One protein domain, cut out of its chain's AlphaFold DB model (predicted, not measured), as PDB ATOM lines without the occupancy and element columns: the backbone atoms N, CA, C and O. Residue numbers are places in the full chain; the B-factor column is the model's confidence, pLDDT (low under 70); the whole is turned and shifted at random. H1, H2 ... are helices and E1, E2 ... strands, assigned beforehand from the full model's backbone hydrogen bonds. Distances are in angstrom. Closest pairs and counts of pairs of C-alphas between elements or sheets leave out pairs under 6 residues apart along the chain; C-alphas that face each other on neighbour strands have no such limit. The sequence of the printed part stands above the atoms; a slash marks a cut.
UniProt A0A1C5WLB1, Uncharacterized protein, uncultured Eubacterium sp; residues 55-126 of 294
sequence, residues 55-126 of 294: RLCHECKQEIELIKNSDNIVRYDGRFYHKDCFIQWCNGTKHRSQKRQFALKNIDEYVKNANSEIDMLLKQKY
ATOM      1  N   ARG A  55      -3.453  -9.110 -23.974       93.81
ATOM      2  CA  ARG A  55      -2.731 -10.001 -24.892       93.81
ATOM      3  C   ARG A  55      -2.847 -11.437 -24.400       93.81
ATOM      4  O   ARG A  55      -3.225 -11.662 -23.265       93.81
ATOM      5  N   LEU A  56      -2.522 -12.410 -25.243       95.25
ATOM      6  CA  LEU A  56      -2.477 -13.813 -24.831       95.25
ATOM      7  C   LEU A  56      -1.038 -14.232 -24.567       95.25
ATOM      8  O   LEU A  56      -0.142 -13.942 -25.366       95.25
ATOM      9  N   CYS A  57      -0.834 -14.956 -23.472       95.75
ATOM     10  CA  CYS A  57       0.414 -15.639 -23.204       95.75
ATOM     11  C   CYS A  57       0.667 -16.685 -24.289       95.75
ATOM     12  O   CYS A  57      -0.178 -17.535 -24.569       95.75
ATOM     13  N   HIS A  58       1.849 -16.661 -24.891       93.81
ATOM     14  CA  HIS A  58       2.152 -17.600 -25.956       93.81
ATOM     15  C   HIS A  58       2.268 -19.054 -25.473       93.81
ATOM     16  O   HIS A  58       1.938 -19.952 -26.245       93.81
ATOM     17  N   GLU A  59       2.671 -19.283 -24.224       92.94
ATOM     18  CA  GLU A  59       2.813 -20.628 -23.657       92.94
ATOM     19  C   GLU A  59       1.470 -21.169 -23.145       92.94
ATOM     20  O   GLU A  59       0.915 -22.093 -23.733       92.94
ATOM     21  N   CYS A  60       0.896 -20.556 -22.102       94.12
ATOM     22  CA  CYS A  60      -0.311 -21.075 -21.448       94.12
ATOM     23  C   CYS A  60      -1.631 -20.642 -22.103       94.12
ATOM     24  O   CYS A  60      -2.692 -21.097 -21.685       94.12
ATOM     25  N   LYS A  61      -1.590 -19.747 -23.101       94.88
ATOM     26  CA  LYS A  61      -2.763 -19.184 -23.802       94.88
ATOM     27  C   LYS A  61      -3.737 -18.381 -22.934       94.88
ATOM     28  O   LYS A  61      -4.772 -17.965 -23.439       94.88
ATOM     29  N   GLN A  62      -3.406 -18.122 -21.673       95.50
ATOM     30  CA  GLN A  62      -4.205 -17.266 -20.796       95.50
ATOM     31  C   GLN A  62      -3.976 -15.781 -21.101       95.50
ATOM     32  O   GLN A  62      -2.954 -15.400 -21.680       95.50
ATOM     33  N   GLU A  63      -4.939 -14.952 -20.711       95.12
ATOM     34  CA  GLU A  63      -4.892 -13.503 -20.878       95.12
ATOM     35  C   GLU A  63      -3.819 -12.854 -19.994       95.12
ATOM     36  O   GLU A  63      -3.637 -13.211 -18.835       95.12
ATOM     37  N   ILE A  64      -3.123 -11.876 -20.565       93.12
ATOM     38  CA  ILE A  64      -2.156 -10.992 -19.924       93.12
ATOM     39  C   ILE A  64      -2.704  -9.580 -20.069       93.12
ATOM     40  O   ILE A  64      -2.755  -9.035 -21.177       93.12
ATOM     41  N   GLU A  65      -3.080  -8.971 -18.952       93.19
ATOM     42  CA  GLU A  65      -3.320  -7.536 -18.913       93.19
ATOM     43  C   GLU A  65      -1.978  -6.800 -18.949       93.19
ATOM     44  O   GLU A  65      -1.084  -7.047 -18.136       93.19
ATOM     45  N   LEU A  66      -1.814  -5.905 -19.923       91.75
ATOM     46  CA  LEU A  66      -0.597  -5.118 -20.063       91.75
ATOM     47  C   LEU A  66      -0.619  -3.950 -19.076       91.75
ATOM     48  O   LEU A  66      -1.169  -2.887 -19.361       91.75
ATOM     49  N   ILE A  67       0.013  -4.159 -17.926       87.69
ATOM     50  CA  ILE A  67       0.145  -3.164 -16.861       87.69
ATOM     51  C   ILE A  67       1.566  -2.596 -16.884       87.69
ATOM     52  O   ILE A  67       2.540  -3.312 -17.127       87.69
ATOM     53  N   LYS A  68       1.687  -1.289 -16.641       84.06
ATOM     54  CA  LYS A  68       2.974  -0.594 -16.582       84.06
ATOM     55  C   LYS A  68       3.858  -1.144 -15.460       84.06
ATOM     56  O   LYS A  68       3.365  -1.396 -14.365       84.06
ATOM     57  N   ASN A  69       5.164  -1.224 -15.721       84.50
ATOM     58  CA  ASN A  69       6.187  -1.673 -14.768       84.50
ATOM     59  C   ASN A  69       5.897  -3.070 -14.200       84.50
ATOM     60  O   ASN A  69       6.103  -3.323 -13.016       84.50
ATOM     61  N   SER A  70       5.379  -3.971 -15.037       83.31
ATOM     62  CA  SER A  70       5.154  -5.350 -14.626       83.31
ATOM     63  C   SER A  70       6.434  -6.152 -14.797       83.31
ATOM     64  O   SER A  70       6.915  -6.349 -15.916       83.31
ATOM     65  N   ASP A  71       6.956  -6.672 -13.690       88.06
ATOM     66  CA  ASP A  71       8.090  -7.599 -13.712       88.06
ATOM     67  C   ASP A  71       7.688  -9.001 -14.182       88.06
ATOM     68  O   ASP A  71       8.551  -9.840 -14.430       88.06
ATOM     69  N   ASN A  72       6.386  -9.270 -14.312       91.56
ATOM     70  CA  ASN A  72       5.848 -10.579 -14.676       91.56
ATOM     71  C   ASN A  72       5.526 -10.716 -16.175       91.56
ATOM     72  O   ASN A  72       4.987 -11.736 -16.601       91.56
ATOM     73  N   ILE A  73       5.829  -9.709 -16.999       93.81
ATOM     74  CA  ILE A  73       5.550  -9.747 -18.440       93.81
ATOM     75  C   ILE A  73       6.861  -9.743 -19.213       93.81
ATOM     76  O   ILE A  73       7.702  -8.862 -19.055       93.81
ATOM     77  N   VAL A  74       7.015 -10.729 -20.094       94.44
ATOM     78  CA  VAL A  74       8.175 -10.864 -20.976       94.44
ATOM     79  C   VAL A  74       7.709 -10.770 -22.419       94.44
ATOM     80  O   VAL A  74       6.742 -11.427 -22.815       94.44
ATOM     81  N   ARG A  75       8.427  -9.990 -23.232       93.06
ATOM     82  CA  ARG A  75       8.249  -9.981 -24.682       93.06
ATOM     83  C   ARG A  75       9.468 -10.584 -25.359       93.06
ATOM     84  O   ARG A  75      10.574 -10.067 -25.243       93.06
ATOM     85  N   TYR A  76       9.244 -11.645 -26.121       92.50
ATOM     86  CA  TYR A  76      10.292 -12.350 -26.843       92.50
ATOM     87  C   TYR A  76       9.795 -12.777 -28.220       92.50
ATOM     88  O   TYR A  76       8.706 -13.339 -28.335       92.50
ATOM     89  N   ASP A  77      10.594 -12.521 -29.259       89.44
ATOM     90  CA  ASP A  77      10.306 -12.948 -30.640       89.44
ATOM     91  C   ASP A  77       8.904 -12.498 -31.121       89.44
ATOM     92  O   ASP A  77       8.109 -13.273 -31.652       89.44
ATOM     93  N   GLY A  78       8.545 -11.243 -30.812       88.94
ATOM     94  CA  GLY A  78       7.246 -10.643 -31.150       88.94
ATOM     95  C   GLY A  78       6.044 -11.163 -30.348       88.94
ATOM     96  O   GLY A  78       4.905 -10.839 -30.679       88.94
ATOM     97  N   ARG A  79       6.263 -11.970 -29.303       93.44
ATOM     98  CA  ARG A  79       5.206 -12.627 -28.515       93.44
ATOM     99  C   ARG A  79       5.283 -12.240 -27.042       93.44
ATOM    100  O   ARG A  79       6.369 -12.006 -26.520       93.44
ATOM    101  N   PHE A  80       4.129 -12.208 -26.377       94.44
ATOM    102  CA  PHE A  80       4.020 -11.950 -24.939       94.44
ATOM    103  C   PHE A  80       3.940 -13.257 -24.146       94.44
ATOM    104  O   PHE A  80       3.294 -14.219 -24.567       94.44
ATOM    105  N   TYR A  81       4.582 -13.275 -22.983       95.31
ATOM    106  CA  TYR A  81       4.597 -14.388 -22.041       95.31
ATOM    107  C   TYR A  81       4.416 -13.855 -20.617       95.31
ATOM    108  O   TYR A  81       4.861 -12.748 -20.311       95.31
ATOM    109  N   HIS A  82       3.839 -14.672 -19.733       95.50
ATOM    110  CA  HIS A  82       4.104 -14.522 -18.305       95.50
ATOM    111  C   HIS A  82       5.572 -14.870 -18.053       95.50
ATOM    112  O   HIS A  82       6.108 -15.761 -18.723       95.50
ATOM    113  N   LYS A  83       6.222 -14.220 -17.087       93.75
ATOM    114  CA  LYS A  83       7.635 -14.469 -16.774       93.75
ATOM    115  C   LYS A  83       7.879 -15.934 -16.420       93.75
ATOM    116  O   LYS A  83       8.774 -16.556 -16.989       93.75
ATOM    117  N   ASP A  84       7.017 -16.516 -15.594       94.44
ATOM    118  CA  ASP A  84       7.129 -17.925 -15.204       94.44
ATOM    119  C   ASP A  84       6.912 -18.872 -16.387       94.44
ATOM    120  O   ASP A  84       7.688 -19.807 -16.593       94.44
ATOM    121  N   CYS A  85       5.920 -18.590 -17.234       94.44
ATOM    122  CA  CYS A  85       5.689 -19.355 -18.456       94.44
ATOM    123  C   CYS A  85       6.875 -19.274 -19.426       94.44
ATOM    124  O   CYS A  85       7.208 -20.254 -20.087       94.44
ATOM    125  N   PHE A  86       7.542 -18.122 -19.509       94.12
ATOM    126  CA  PHE A  86       8.743 -17.961 -20.323       94.12
ATOM    127  C   PHE A  86       9.916 -18.787 -19.783       94.12
ATOM    128  O   PHE A  86      10.634 -19.427 -20.554       94.12
ATOM    129  N   ILE A  87      10.096 -18.825 -18.459       92.88
ATOM    130  CA  ILE A  87      11.111 -19.661 -17.803       92.88
ATOM    131  C   ILE A  87      10.814 -21.147 -18.045       92.88
ATOM    132  O   ILE A  87      11.717 -21.902 -18.417       92.88
ATOM    133  N   GLN A  88       9.554 -21.567 -17.897       92.06
ATOM    134  CA  GLN A  88       9.109 -22.930 -18.198       92.06
ATOM    135  C   GLN A  88       9.390 -23.296 -19.657       92.06
ATOM    136  O   GLN A  88      10.027 -24.315 -19.920       92.06
ATOM    137  N   TRP A  89       9.023 -22.425 -20.599       90.94
ATOM    138  CA  TRP A  89       9.313 -22.611 -22.019       90.94
ATOM    139  C   TRP A  89      10.820 -22.732 -22.288       90.94
ATOM    140  O   TRP A  89      11.259 -23.637 -23.004       90.94
ATOM    141  N   CYS A  90      11.652 -21.893 -21.667       88.88
ATOM    142  CA  CYS A  90      13.112 -21.987 -21.774       88.88
ATOM    143  C   CYS A  90      13.661 -23.335 -21.270       88.88
ATOM    144  O   CYS A  90      14.649 -23.838 -21.814       88.88
ATOM    145  N   ASN A  91      13.008 -23.934 -20.270       87.25
ATOM    146  CA  ASN A  91      13.432 -25.168 -19.606       87.25
ATOM    147  C   ASN A  91      12.758 -26.446 -20.141       87.25
ATOM    148  O   ASN A  91      13.212 -27.537 -19.811       87.25
ATOM    149  N   GLY A  92      11.713 -26.333 -20.964       79.62
ATOM    150  CA  GLY A  92      10.834 -27.444 -21.352       79.62
ATOM    151  C   GLY A  92      11.411 -28.487 -22.320       79.62
ATOM    152  O   GLY A  92      10.697 -29.410 -22.697       79.62
ATOM    153  N   THR A  93      12.673 -28.380 -22.755       72.12
ATOM    154  CA  THR A  93      13.315 -29.382 -23.630       72.12
ATOM    155  C   THR A  93      14.410 -30.157 -22.901       72.12
ATOM    156  O   THR A  93      15.232 -29.569 -22.201       72.12
ATOM    157  N   LYS A  94      14.471 -31.481 -23.135       65.75
ATOM    158  CA  LYS A  94      15.481 -32.402 -22.564       65.75
ATOM    159  C   LYS A  94      16.926 -31.916 -22.775       65.75
ATOM    160  O   LYS A  94      17.758 -32.069 -21.890       65.75
ATOM    161  N   HIS A  95      17.195 -31.276 -23.916       67.12
ATOM    162  CA  HIS A  95      18.418 -30.517 -24.176       67.12
ATOM    163  C   HIS A  95      18.043 -29.066 -24.492       67.12
ATOM    164  O   HIS A  95      17.279 -28.800 -25.424       67.12
ATOM    165  N   ARG A  96      18.539 -28.106 -23.702       65.88
ATOM    166  CA  ARG A  96      18.257 -26.680 -23.931       65.88
ATOM    167  C   ARG A  96      19.049 -26.189 -25.134       65.88
ATOM    168  O   ARG A  96      20.279 -26.198 -25.092       65.88
ATOM    169  N   SER A  97      18.356 -25.702 -26.160       81.81
ATOM    170  CA  SER A  97      19.017 -25.033 -27.281       81.81
ATOM    171  C   SER A  97      19.789 -23.800 -26.799       81.81
ATOM    172  O   SER A  97      19.384 -23.127 -25.845       81.81
ATOM    173  N   GLN A  98      20.883 -23.466 -27.484       83.81
ATOM    174  CA  GLN A  98      21.704 -22.294 -27.160       83.81
ATOM    175  C   GLN A  98      20.876 -20.994 -27.175       83.81
ATOM    176  O   GLN A  98      21.048 -20.145 -26.301       83.81
ATOM    177  N   LYS A  99      19.886 -20.893 -28.081       85.88
ATOM    178  CA  LYS A  99      18.903 -19.794 -28.142       85.88
ATOM    179  C   LYS A  99      18.126 -19.640 -26.826       85.88
ATOM    180  O   LYS A  99      18.039 -18.532 -26.311       85.88
ATOM    181  N   ARG A 100      17.593 -20.730 -26.255       86.38
ATOM    182  CA  ARG A 100      16.817 -20.686 -24.998       86.38
ATOM    183  C   ARG A 100      17.691 -20.385 -23.782       86.38
ATOM    184  O   ARG A 100      17.271 -19.640 -22.907       86.38
ATOM    185  N   GLN A 101      18.921 -20.904 -23.746       86.56
ATOM    186  CA  GLN A 101      19.869 -20.579 -22.675       86.56
ATOM    187  C   GLN A 101      20.241 -19.094 -22.680       86.56
ATOM    188  O   GLN A 101      20.243 -18.454 -21.630       86.56
ATOM    189  N   PHE A 102      20.524 -18.540 -23.862       89.75
ATOM    190  CA  PHE A 102      20.794 -17.114 -24.016       89.75
ATOM    191  C   PHE A 102      19.569 -16.269 -23.656       89.75
ATOM    192  O   PHE A 102      19.698 -15.274 -22.947       89.75
ATOM    193  N   ALA A 103      18.377 -16.691 -24.084       89.94
ATOM    194  CA  ALA A 103      17.140 -15.983 -23.785       89.94
ATOM    195  C   ALA A 103      16.848 -15.933 -22.272       89.94
ATOM    196  O   ALA A 103      16.490 -14.881 -21.752       89.94
ATOM    197  N   LEU A 104      17.077 -17.040 -21.555       90.94
ATOM    198  CA  LEU A 104      16.909 -17.107 -20.102       90.94
ATOM    199  C   LEU A 104      17.918 -16.220 -19.356       90.94
ATOM    200  O   LEU A 104      17.545 -15.555 -18.397       90.94
ATOM    201  N   LYS A 105      19.181 -16.175 -19.808       92.38
ATOM    202  CA  LYS A 105      20.217 -15.308 -19.215       92.38
ATOM    203  C   LYS A 105      19.915 -13.814 -19.370       92.38
ATOM    204  O   LYS A 105      20.342 -13.034 -18.534       92.38
ATOM    205  N   ASN A 106      19.192 -13.429 -20.423       94.06
ATOM    206  CA  ASN A 106      18.864 -12.035 -20.736       94.06
ATOM    207  C   ASN A 106      17.392 -11.692 -20.441       94.06
ATOM    208  O   ASN A 106      16.835 -10.777 -21.044       94.06
ATOM    209  N   ILE A 107      16.736 -12.430 -19.538       93.25
ATOM    210  CA  ILE A 107      15.308 -12.253 -19.245       93.25
ATOM    211  C   ILE A 107      14.959 -10.823 -18.816       93.25
ATOM    212  O   ILE A 107      13.956 -10.282 -19.278       93.25
ATOM    213  N   ASP A 108      15.808 -10.189 -18.008       93.00
ATOM    214  CA  ASP A 108      15.576  -8.831 -17.505       93.00
ATOM    215  C   ASP A 108      15.548  -7.797 -18.635       93.00
ATOM    216  O   ASP A 108      14.772  -6.844 -18.592       93.00
ATOM    217  N   GLU A 109      16.334  -8.010 -19.691       93.81
ATOM    218  CA  GLU A 109      16.322  -7.149 -20.872       93.81
ATOM    219  C   GLU A 109      15.005  -7.289 -21.648       93.81
ATOM    220  O   GLU A 109      14.420  -6.303 -22.094       93.81
ATOM    221  N   TYR A 110      14.462  -8.506 -21.748       94.12
ATOM    222  CA  TYR A 110      13.153  -8.726 -22.366       94.12
ATOM    223  C   TYR A 110      11.994  -8.170 -21.530       94.12
ATOM    224  O   TYR A 110      11.004  -7.719 -22.107       94.12
ATOM    225  N   VAL A 111      12.114  -8.150 -20.198       94.31
ATOM    226  CA  VAL A 111      11.161  -7.467 -19.305       94.31
ATOM    227  C   VAL A 111      11.226  -5.950 -19.506       94.31
ATOM    228  O   VAL A 111      10.192  -5.301 -19.661       94.31
ATOM    229  N   LYS A 112      12.426  -5.360 -19.577       93.06
ATOM    230  CA  LYS A 112      12.601  -3.920 -19.856       93.06
ATOM    231  C   LYS A 112      12.026  -3.519 -21.214       93.06
ATOM    232  O   LYS A 112      11.305  -2.521 -21.315       93.06
ATOM    233  N   ASN A 113      12.296  -4.315 -22.245       91.69
ATOM    234  CA  ASN A 113      11.766  -4.088 -23.588       91.69
ATOM    235  C   ASN A 113      10.239  -4.229 -23.621       91.69
ATOM    236  O   ASN A 113       9.561  -3.390 -24.216       91.69
ATOM    237  N   ALA A 114       9.682  -5.227 -22.925       93.56
ATOM    238  CA  ALA A 114       8.237  -5.362 -22.766       93.56
ATOM    239  C   ALA A 114       7.630  -4.125 -22.092       93.56
ATOM    240  O   ALA A 114       6.675  -3.564 -22.618       93.56
ATOM    241  N   ASN A 115       8.207  -3.655 -20.983       93.38
ATOM    242  CA  ASN A 115       7.726  -2.471 -20.270       93.38
ATOM    243  C   ASN A 115       7.785  -1.196 -21.122       93.38
ATOM    244  O   ASN A 115       6.850  -0.395 -21.083       93.38
ATOM    245  N   SER A 116       8.832  -1.032 -21.934       92.69
ATOM    246  CA  SER A 116       8.954   0.099 -22.865       92.69
ATOM    247  C   SER A 116       7.833   0.099 -23.905       92.69
ATOM    248  O   SER A 116       7.210   1.129 -24.161       92.69
ATOM    249  N   GLU A 117       7.516  -1.064 -24.473       92.81
ATOM    250  CA  GLU A 117       6.424  -1.169 -25.437       92.81
ATOM    251  C   GLU A 117       5.043  -1.049 -24.794       92.81
ATOM    252  O   GLU A 117       4.158  -0.406 -25.357       92.81
ATOM    253  N   ILE A 118       4.852  -1.628 -23.607       93.75
ATOM    254  CA  ILE A 118       3.619  -1.459 -22.832       93.75
ATOM    255  C   ILE A 118       3.372   0.032 -22.605       93.75
ATOM    256  O   ILE A 118       2.281   0.507 -22.895       93.75
ATOM    257  N   ASP A 119       4.381   0.800 -22.188       93.00
ATOM    258  CA  ASP A 119       4.245   2.249 -21.998       93.00
ATOM    259  C   ASP A 119       3.830   2.972 -23.295       93.00
ATOM    260  O   ASP A 119       2.960   3.846 -23.262       93.00
ATOM    261  N   MET A 120       4.365   2.573 -24.458       93.31
ATOM    262  CA  MET A 120       3.920   3.102 -25.757       93.31
ATOM    263  C   MET A 120       2.457   2.755 -26.062       93.31
ATOM    264  O   MET A 120       1.700   3.621 -26.504       93.31
ATOM    265  N   LEU A 121       2.041   1.512 -25.815       93.69
ATOM    266  CA  LEU A 121       0.671   1.054 -26.055       93.69
ATOM    267  C   LEU A 121      -0.337   1.753 -25.129       93.69
ATOM    268  O   LEU A 121      -1.398   2.182 -25.585       93.69
ATOM    269  N   LEU A 122       0.001   1.926 -23.849       93.56
ATOM    270  CA  LEU A 122      -0.831   2.648 -22.882       93.56
ATOM    271  C   LEU A 122      -1.009   4.118 -23.288       93.56
ATOM    272  O   LEU A 122      -2.129   4.631 -23.237       93.56
ATOM    273  N   LYS A 123       0.059   4.766 -23.778       93.50
ATOM    274  CA  LYS A 123       0.002   6.128 -24.339       93.50
ATOM    275  C   LYS A 123      -0.927   6.226 -25.546       93.50
ATOM    276  O   LYS A 123      -1.726   7.155 -25.621       93.50
ATOM    277  N   GLN A 124      -0.877   5.261 -26.466       92.81
ATOM    278  CA  GLN A 124      -1.785   5.215 -27.624       92.81
ATOM    279  C   GLN A 124      -3.260   5.073 -27.219       92.81
ATOM    280  O   GLN A 124      -4.147   5.493 -27.959       92.81
ATOM    281  N   LYS A 125      -3.527   4.477 -26.055       93.12
ATOM    282  CA  LYS A 125      -4.872   4.307 -25.493       93.12
ATOM    283  C   LYS A 125      -5.266   5.389 -24.483       93.12
ATOM    284  O   LYS A 125      -6.363   5.307 -23.940       93.12
ATOM    285  N   TYR A 126      -4.427   6.404 -24.265       93.38
ATOM    286  CA  TYR A 126      -4.662   7.503 -23.318       93.38
ATOM    287  C   TYR A 126      -4.869   7.056 -21.858       93.38
ATOM    288  O   TYR A 126      -5.554   7.736 -21.094       93.38
TER     289      TYR A 126
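AT A GLANCE: This is residues 55 to 126 of the 294 residues of an uncharacterized protein of uncultured Eubacterium sp (UniProt A0A1C5WLB1). A small two-stranded hairpin, E2 and E3, sits in the middle of an elongated domain, with the long helix H3 packed on E2 through its residues 107 to 118. The shorter helices H1 and H2 form a helical hairpin towards one end, while residues 55 to 65 fold back on themselves beside E3, and residues 93 to 98 stick out at the end opposite Tyr 126. The printed part has 72 residues, with three named strands followed by three named helices in the order E1, E2, E3, H1, H2, H3; the sheet E2 - E3 is antiparallel and the class is mixed, helices and strands. The whole is compact, with a radius of gyration of the C-alphas of 12.5 A, and its C-alphas span 45 by 23 by 17 A.

IN THESE COORDINATES: In the sheet, E2 covers residues 73 to 76 and measures 10.0 A from first to last C-alpha; E3, residues 79 to 82, measures 10.4 A. C-alpha 73 is at (5.550, -9.747, -18.440). E1, residues 63 to 65, measures 6.5 A and begins with C-alpha 63 at (-4.892, -13.503, -20.878). H1 is residues 83 to 91, 12.5 A long, and H2 is residues 98 to 105, 10.7 A long. H3, residues 107 to 124, is the longest helix at 25.8 A and ends with C-alpha 124 at (-1.785, 5.215, -27.624).

HOW THE PARTS SIT: E2 and E3 form a hairpin, antiparallel at 146 degrees between their directions, with N 74 and O 81 at 3.0 A and N 81 and O 74 at 2.8 A, both within hydrogen-bond range. The closest C-alphas of E2 and H3 are those of Val 74 and Val 111, 4.8 A apart. E3 and H3 are only just apart, closest at 8.1 A. The closest C-alphas of E2 and H1 are those of Ile 73 and Lys 83, 5.4 A apart. H1 and H2 touch as a helical hairpin, closest at the C-alphas of Cys 90 and Arg 100, 5.1 A, and run opposite ways at a shallow tilt of 33 degrees, only just short of steep. H1 and H3 are near each other, and H2 and H3 meet only through their link. E1 pairs with no named strand, but its residues 63 to 64 pair antiparallel with residues 55 to 56. The closest C-alphas of E1 and E3 are those of Ile 64 and His 82, 7.4 A apart. In H1, H2 and H3 every O i to N i+4 pair is within hydrogen-bond range.

THE WHOLE: The two C-alphas farthest apart, those of Lys 94 and Tyr 126, are 44.7 A apart. The printed part has no cut and no long link. Residues 93 to 98, of which 98 belongs to H2, stand free. The mean pLDDT of the printed part is 90.4, and residues 94 to 96 are under 70.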